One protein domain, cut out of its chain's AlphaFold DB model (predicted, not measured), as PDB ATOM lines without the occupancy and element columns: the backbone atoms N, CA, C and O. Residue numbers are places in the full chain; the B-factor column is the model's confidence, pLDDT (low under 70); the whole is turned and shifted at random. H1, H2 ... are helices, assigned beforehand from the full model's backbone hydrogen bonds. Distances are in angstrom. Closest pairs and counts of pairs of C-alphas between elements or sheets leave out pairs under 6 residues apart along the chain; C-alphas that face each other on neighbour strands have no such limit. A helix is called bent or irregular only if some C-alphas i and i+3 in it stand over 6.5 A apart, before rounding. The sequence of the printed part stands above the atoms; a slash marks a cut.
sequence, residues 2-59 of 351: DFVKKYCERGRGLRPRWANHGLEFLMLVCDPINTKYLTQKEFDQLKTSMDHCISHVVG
ATOM      1  N   ASP A   2     176.119 110.206 146.178       70.56
ATOM      2  CA  ASP A   2     176.530 109.569 147.439       70.56
ATOM      3  C   ASP A   2     177.049 108.137 147.274       70.56
ATOM      4  O   ASP A   2     177.879 107.683 148.057       70.56
ATOM      5  N   PHE A   3     176.674 107.477 146.176       69.81
ATOM      6  CA  PHE A   3     177.287 106.236 145.708       69.81
ATOM      7  C   PHE A   3     178.821 106.332 145.618       69.81
ATOM      8  O   PHE A   3     179.527 105.490 146.163       69.81
ATOM      9  N   VAL A   4     179.351 107.397 145.008       75.38
ATOM     10  CA  VAL A   4     180.802 107.590 144.842       75.38
ATOM     11  C   VAL A   4     181.486 107.788 146.197       75.38
ATOM     12  O   VAL A   4     182.546 107.220 146.442       75.38
ATOM     13  N   LYS A   5     180.849 108.530 147.114       73.94
ATOM     14  CA  LYS A   5     181.355 108.742 148.481       73.94
ATOM     15  C   LYS A   5     181.392 107.442 149.297       73.94
ATOM     16  O   LYS A   5     182.278 107.276 150.128       73.94
ATOM     17  N   LYS A   6     180.430 106.537 149.072       74.19
ATOM     18  CA  LYS A   6     180.257 105.285 149.828       74.19
ATOM     19  C   LYS A   6     181.078 104.109 149.280       74.19
ATOM     20  O   LYS A   6     181.515 103.276 150.067       74.19
ATOM     21  N   TYR A   7     181.272 104.024 147.960       69.31
ATOM     22  CA  TYR A   7     181.848 102.840 147.298       69.31
ATOM     23  C   TYR A   7     183.200 103.076 146.595       69.31
ATOM     24  O   TYR A   7     183.832 102.102 146.172       69.31
ATOM     25  N   CYS A   8     183.679 104.324 146.501       75.06
ATOM     26  CA  CYS A   8     184.990 104.658 145.932       75.06
ATOM     27  C   CYS A   8     185.942 105.233 146.993       75.06
ATOM     28  O   CYS A   8     185.546 106.050 147.828       75.06
ATOM     29  N   GLU A   9     187.220 104.845 146.938       74.69
ATOM     30  CA  GLU A   9     188.269 105.426 147.792       74.69
ATOM     31  C   GLU A   9     188.491 106.916 147.485       74.69
ATOM     32  O   GLU A   9     188.385 107.341 146.332       74.69
ATOM     33  N   ARG A  10     188.852 107.701 148.512       81.38
ATOM     34  CA  ARG A  10     189.222 109.114 148.343       81.38
ATOM     35  C   ARG A  10     190.525 109.218 147.540       81.38
ATOM     36  O   ARG A  10     191.515 108.549 147.850       81.38
ATOM     37  N   GLY A  11     190.529 110.066 146.515       78.31
ATOM     38  CA  GLY A  11     191.688 110.330 145.668       78.31
ATOM     39  C   GLY A  11     192.860 110.954 146.432       78.31
ATOM     40  O   GLY A  11     192.709 111.491 147.529       78.31
ATOM     41  N   ARG A  12     194.062 110.885 145.843       80.81
ATOM     42  CA  ARG A  12     195.326 111.327 146.473       80.81
ATOM     43  C   ARG A  12     195.910 112.613 145.866       80.81
ATOM     44  O   ARG A  12     197.118 112.829 145.945       80.81
ATOM     45  N   GLY A  13     195.075 113.447 145.247       76.56
ATOM     46  CA  GLY A  13     195.467 114.666 144.526       76.56
ATOM     47  C   GLY A  13     195.711 114.467 143.023       76.56
ATOM     48  O   GLY A  13     196.328 115.317 142.392       76.56
ATOM     49  N   LEU A  14     195.264 113.347 142.445       74.94
ATOM     50  CA  LEU A  14     195.401 113.026 141.018       74.94
ATOM     51  C   LEU A  14     194.084 112.447 140.494       74.94
ATOM     52  O   LEU A  14     193.524 111.548 141.120       74.94
ATOM     53  N   ARG A  15     193.615 112.924 139.330       76.44
ATOM     54  CA  ARG A  15     192.396 112.430 138.661       76.44
ATOM     55  C   ARG A  15     192.564 110.944 138.293       76.44
ATOM     56  O   ARG A  15     193.425 110.633 137.464       76.44
ATOM     57  N   PRO A  16     191.773 110.016 138.867       75.62
ATOM     58  CA  PRO A  16     191.852 108.600 138.517       75.62
ATOM     59  C   PRO A  16     191.380 108.363 137.080       75.62
ATOM     60  O   PRO A  16     190.375 108.935 136.662       75.62
ATOM     61  N   ARG A  17     192.053 107.480 136.329       72.88
ATOM     62  CA  ARG A  17     191.702 107.213 134.918       72.88
ATOM     63  C   ARG A  17     190.277 106.676 134.745       72.88
ATOM     64  O   ARG A  17     189.602 107.074 133.804       72.88
ATOM     65  N   TRP A  18     189.808 105.831 135.665       77.56
ATOM     66  CA  TRP A  18     188.439 105.295 135.643       77.56
ATOM     67  C   TRP A  18     187.362 106.374 135.775       77.56
ATOM     68  O   TRP A  18     186.266 106.221 135.246       77.56
ATOM     69  N   ALA A  19     187.676 107.479 136.456       82.69
ATOM     70  CA  ALA A  19     186.730 108.555 136.703       82.69
ATOM     71  C   ALA A  19     186.549 109.479 135.490       82.69
ATOM     72  O   ALA A  19     185.738 110.398 135.562       82.69
ATOM     73  N   ASN A  20     187.284 109.274 134.387       81.81
ATOM     74  CA  ASN A  20     187.262 110.189 133.246       81.81
ATOM     75  C   ASN A  20     185.863 110.348 132.642       81.81
ATOM     76  O   ASN A  20     185.346 111.461 132.660       81.81
ATOM     77  N   HIS A  21     185.230 109.248 132.227       78.12
ATOM     78  CA  HIS A  21     183.877 109.266 131.661       78.12
ATOM     79  C   HIS A  21     182.836 109.825 132.645       78.12
ATOM     80  O   HIS A  21     181.951 110.578 132.253       78.12
ATOM     81  N   GLY A  22     182.968 109.515 133.941       82.25
ATOM     82  CA  GLY A  22     182.093 110.067 134.978       82.25
ATOM     83  C   GLY A  22     182.235 111.585 135.120       82.25
ATOM     84  O   GLY A  22     181.238 112.293 135.184       82.25
ATOM     85  N   LEU A  23     183.464 112.106 135.119       83.38
ATOM     86  CA  LEU A  23     183.741 113.545 135.195       83.38
ATOM     87  C   LEU A  23     183.353 114.288 133.903       83.38
ATOM     88  O   LEU A  23     182.900 115.427 133.972       83.38
ATOM     89  N   GLU A  24     183.481 113.649 132.740       82.38
ATOM     90  CA  GLU A  24     182.992 114.165 131.452       82.38
ATOM     91  C   GLU A  24     181.459 114.234 131.417       82.38
ATOM     92  O   GLU A  24     180.902 115.255 131.021       82.38
ATOM     93  N   PHE A  25     180.770 113.208 131.929       84.62
ATOM     94  CA  PHE A  25     179.322 113.250 132.133       84.62
ATOM     95  C   PHE A  25     178.912 114.392 133.075       84.62
ATOM     96  O   PHE A  25     177.964 115.112 132.774       84.62
ATOM     97  N   LEU A  26     179.643 114.625 134.173       84.75
ATOM     98  CA  LEU A  26     179.366 115.761 135.061       84.75
ATOM     99  C   LEU A  26     179.563 117.119 134.371       84.75
ATOM    100  O   LEU A  26     178.749 118.012 134.586       84.75
ATOM    101  N   MET A  27     180.574 117.272 133.508       83.00
ATOM    102  CA  MET A  27     180.713 118.476 132.675       83.00
ATOM    103  C   MET A  27     179.523 118.664 131.722       83.00
ATOM    104  O   MET A  27     179.051 119.786 131.569       83.00
ATOM    105  N   LEU A  28     179.015 117.585 131.119       83.88
ATOM    106  CA  LEU A  28     177.870 117.628 130.204       83.88
ATOM    107  C   LEU A  28     176.546 117.924 130.931       83.88
ATOM    108  O   LEU A  28     175.720 118.686 130.430       83.88
ATOM    109  N   VAL A  29     176.345 117.390 132.138       82.94
ATOM    110  CA  VAL A  29     175.198 117.740 132.999       82.94
ATOM    111  C   VAL A  29     175.254 119.212 133.431       82.94
ATOM    112  O   VAL A  29     174.209 119.846 133.538       82.94
ATOM    113  N   CYS A  30     176.453 119.772 133.616       82.00
ATOM    114  CA  CYS A  30     176.675 121.193 133.902       82.00
ATOM    115  C   CYS A  30     176.491 122.141 132.705       82.00
ATOM    116  O   CYS A  30     176.656 123.349 132.885       82.00
ATOM    117  N   ASP A  31     176.173 121.650 131.505       87.94
ATOM    118  CA  ASP A  31     175.914 122.525 130.359       87.94
ATOM    119  C   ASP A  31     174.782 123.530 130.696       87.94
ATOM    120  O   ASP A  31     173.743 123.127 131.244       87.94
ATOM    121  N   PRO A  32     174.932 124.835 130.391       84.75
ATOM    122  CA  PRO A  32     173.870 125.829 130.563       84.75
ATOM    123  C   PRO A  32     172.520 125.419 129.951       84.75
ATOM    124  O   PRO A  32     171.466 125.748 130.492       84.75
ATOM    125  N   ILE A  33     172.523 124.656 128.853       87.06
ATOM    126  CA  ILE A  33     171.317 124.134 128.195       87.06
ATOM    127  C   ILE A  33     170.560 123.153 129.103       87.06
ATOM    128  O   ILE A  33     169.326 123.152 129.090       87.06
ATOM    129  N   ASN A  34     171.286 122.364 129.901       83.12
ATOM    130  CA  ASN A  34     170.747 121.342 130.804       83.12
ATOM    131  C   ASN A  34     170.375 121.908 132.185       83.12
ATOM    132  O   ASN A  34     169.461 121.402 132.833       83.12
ATOM    133  N   THR A  35     171.039 122.980 132.626       88.31
ATOM    134  CA  THR A  35     170.846 123.577 133.962       88.31
ATOM    135  C   THR A  35     169.862 124.751 134.005       88.31
ATOM    136  O   THR A  35     169.345 125.050 135.078       88.31
ATOM    137  N   LYS A  36     169.508 125.369 132.866       88.44
ATOM    138  CA  LYS A  36     168.582 126.529 132.771       88.44
ATOM    139  C   LYS A  36     167.171 126.343 133.358       88.44
ATOM    140  O   LYS A  36     166.445 127.324 133.483       88.44
ATOM    141  N   TYR A  37     166.755 125.108 133.640       89.62
ATOM    142  CA  TYR A  37     165.448 124.790 134.229       89.62
ATOM    143  C   TYR A  37     165.486 124.642 135.758       89.62
ATOM    144  O   TYR A  37     164.433 124.521 136.377       89.62
ATOM    145  N   LEU A  38     166.678 124.636 136.365       89.31
ATOM    146  CA  LEU A  38     166.848 124.552 137.813       89.31
ATOM    147  C   LEU A  38     166.600 125.918 138.456       89.31
ATOM    148  O   LEU A  38     167.037 126.950 137.942       89.31
ATOM    149  N   THR A  39     165.963 125.936 139.625       93.19
ATOM    150  CA  THR A  39     165.973 127.135 140.470       93.19
ATOM    151  C   THR A  39     167.384 127.396 141.001       93.19
ATOM    152  O   THR A  39     168.187 126.472 141.152       93.19
ATOM    153  N   GLN A  40     167.686 128.647 141.365       88.75
ATOM    154  CA  GLN A  40     168.992 129.025 141.928       88.75
ATOM    155  C   GLN A  40     169.414 128.111 143.096       88.75
ATOM    156  O   GLN A  40     170.552 127.661 143.163       88.75
ATOM    157  N   LYS A  41     168.464 127.761 143.973       92.56
ATOM    158  CA  LYS A  41     168.695 126.878 145.124       92.56
ATOM    159  C   LYS A  41     169.060 125.447 144.713       92.56
ATOM    160  O   LYS A  41     169.933 124.847 145.334       92.56
ATOM    161  N   GLU A  42     168.407 124.898 143.693       89.62
ATOM    162  CA  GLU A  42     168.711 123.558 143.168       89.62
ATOM    163  C   GLU A  42     170.051 123.544 142.426       89.62
ATOM    164  O   GLU A  42     170.821 122.597 142.570       89.62
ATOM    165  N   PHE A  43     170.372 124.617 141.698       90.62
ATOM    166  CA  PHE A  43     171.672 124.798 141.057       90.62
ATOM    167  C   PHE A  43     172.811 124.865 142.085       90.62
ATOM    168  O   PHE A  43     173.805 124.150 141.952       90.62
ATOM    169  N   ASP A  44     172.648 125.644 143.158       89.12
ATOM    170  CA  ASP A  44     173.639 125.739 144.234       89.12
ATOM    171  C   ASP A  44     173.795 124.408 144.994       89.12
ATOM    172  O   ASP A  44     174.909 124.034 145.371       89.12
ATOM    173  N   GLN A  45     172.716 123.630 145.154       90.12
ATOM    174  CA  GLN A  45     172.775 122.267 145.698       90.12
ATOM    175  C   GLN A  45     173.502 121.292 144.760       90.12
ATOM    176  O   GLN A  45     174.347 120.520 145.222       90.12
ATOM    177  N   LEU A  46     173.214 121.333 143.456       88.12
ATOM    178  CA  LEU A  46     173.868 120.509 142.438       88.12
ATOM    179  C   LEU A  46     175.374 120.789 142.398       88.12
ATOM    180  O   LEU A  46     176.169 119.859 142.553       88.12
ATOM    181  N   LYS A  47     175.752 122.068 142.295       87.50
ATOM    182  CA  LYS A  47     177.137 122.547 142.359       87.50
ATOM    183  C   LYS A  47     177.839 122.045 143.621       87.50
ATOM    184  O   LYS A  47     178.859 121.370 143.528       87.50
ATOM    185  N   THR A  48     177.241 122.271 144.791       89.12
ATOM    186  CA  THR A  48     177.784 121.800 146.078       89.12
ATOM    187  C   THR A  48     177.976 120.279 146.100       89.12
ATOM    188  O   THR A  48     178.982 119.776 146.601       89.12
ATOM    189  N   SER A  49     177.031 119.512 145.552       88.00
ATOM    190  CA  SER A  49     177.107 118.046 145.491       88.00
ATOM    191  C   SER A  49     178.219 117.561 144.548       88.00
ATOM    192  O   SER A  49     178.924 116.594 144.859       88.00
ATOM    193  N   MET A  50     178.417 118.262 143.427       86.69
ATOM    194  CA  MET A  50     179.490 118.033 142.458       86.69
ATOM    195  C   MET A  50     180.868 118.379 143.018       86.69
ATOM    196  O   MET A  50     181.750 117.526 142.953       86.69
ATOM    197  N   ASP A  51     181.046 119.549 143.634       85.94
ATOM    198  CA  ASP A  51     182.320 119.974 144.230       85.94
ATOM    199  C   ASP A  51     182.805 118.958 145.281       85.94
ATOM    200  O   ASP A  51     183.956 118.513 145.245       85.94
ATOM    201  N   HIS A  52     181.906 118.475 146.148       85.31
ATOM    202  CA  HIS A  52     182.215 117.389 147.085       85.31
ATOM    203  C   HIS A  52     182.558 116.064 146.385       85.31
ATOM    204  O   HIS A  52     183.449 115.346 146.839       85.31
ATOM    205  N   CYS A  53     181.871 115.710 145.294       85.94
ATOM    206  CA  CYS A  53     182.155 114.480 144.553       85.94
ATOM    207  C   CYS A  53     183.523 114.538 143.852       85.94
ATOM    208  O   CYS A  53     184.292 113.580 143.927       85.94
ATOM    209  N   ILE A  54     183.853 115.660 143.210       85.88
ATOM    210  CA  ILE A  54     185.135 115.882 142.531       85.88
ATOM    211  C   ILE A  54     186.269 115.917 143.564       85.88
ATOM    212  O   ILE A  54     187.277 115.231 143.386       85.88
ATOM    213  N   SER A  55     186.082 116.631 144.680       86.19
ATOM    214  CA  SER A  55     187.031 116.671 145.802       86.19
ATOM    215  C   SER A  55     187.285 115.284 146.409       86.19
ATOM    216  O   SER A  55     188.430 114.941 146.707       86.19
ATOM    217  N   HIS A  56     186.254 114.435 146.519       85.44
ATOM    218  CA  HIS A  56     186.412 113.045 146.965       85.44
ATOM    219  C   HIS A  56     187.171 112.189 145.943       85.44
ATOM    220  O   HIS A  56     188.119 111.504 146.312       85.44
ATOM    221  N   VAL A  57     186.804 112.246 144.659       85.00
ATOM    222  CA  VAL A  57     187.387 111.404 143.593       85.00
ATOM    223  C   VAL A  57     188.832 111.775 143.260       85.00
ATOM    224  O   VAL A  57     189.664 110.892 143.057       85.00
ATOM    225  N   VAL A  58     189.146 113.069 143.186       84.06
ATOM    226  CA  VAL A  58     190.495 113.562 142.861       84.06
ATOM    227  C   VAL A  58     191.366 113.627 144.117       84.06
ATOM    228  O   VAL A  58     192.551 113.293 144.062       84.06
ATOM    229  N   GLY A  59     190.775 113.983 145.258       76.50
ATOM    230  CA  GLY A  59     191.468 114.331 146.495       76.50
ATOM    231  C   GLY A  59     191.834 115.814 146.530       76.50
ATOM    232  O   GLY A  59     192.569 116.297 145.670       76.50
TER     233      GLY A  59
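AT A GLANCE: This is residues 2 to 59 of the 351 residues of the protein "Protein kinase domain-containing protein" of Trichomalopsis sarcophagae (UniProt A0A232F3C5). Two long helices, H2 and H4, run side by side in opposite ways with few contacts between them, like the two long sides of a loose frame, and the short helix H3 with its links makes the turn between them at one end. The short helix H1 packs on residues 53 to 57 of H4, on another side of H4 than H2, and the link from H1 to H2 passes the other end of the frame. The printed part has 58 residues with four named helices in the order H1, H2, H3, H4 and no named strand; the class is all helix. It is only just compact, close to loose, with a radius of gyration of the C-alphas of 12.2 A, and elongated, spanning 34 by 19 by 18 A.

HOW THE PARTS SIT: H1, residues 2 to 7, touches H4, residues 40 to 58, which does so with residues 53 to 57 alone. Their closest C-alphas, those of Lys 5 and His 56, are 6.8 A apart, and they run the same way at a shallow tilt of 17 degrees. H1 is apart from H2, residues 17 to 29, and from H3, residues 32 to 35. H2 and H4 only just touch, with 3 pairs of C-alphas within 8 A; H4 does so with residues 50 to 57 alone. Their closest C-alphas, those of Ala 19 and Val 57, are 7.5 A apart, and they run opposite ways at a shallow tilt of 10 degrees. H3 is close to H2 but not clearly touching, the closest C-alphas, of Val 29 and Thr 35, being 7.3 A apart. H3 is also close to H4 but not clearly touching, with the C-alphas of Thr 35 and Phe 43 closest at 7.2 A. In H1 and H4 every O i to N i+4 pair is within hydrogen-bond range, in H2 7 of 9 are, and H3 is too short for such a pair.

IN THESE COORDINATES: H1 begins at C-alpha 2, at (176.530, 109.569, 147.439), and ends at Tyr 7. H2 runs 19.7 A from Arg 17, with C-alpha at (191.702, 107.213, 134.918), to Val 29; it is irregular, with C-alphas 18 and 21 7.2 A apart. H3, from Pro 32 to Thr 35, measures 5.1 A. H4, the longest, runs 26.5 A from Gln 40 to C-alpha 58 at (190.495, 113.562, 142.861).

THE WHOLE: The two C-alphas farthest apart, those of Arg 12 and Tyr 37, are 35.0 A apart. The printed part has no cut. The links H2 to H3 and H3 to H4 are tight, and the link H1 to H2, with 9 residues, is short. The mean pLDDT of the printed part is 82.8; residues 3 and 7 are under 70.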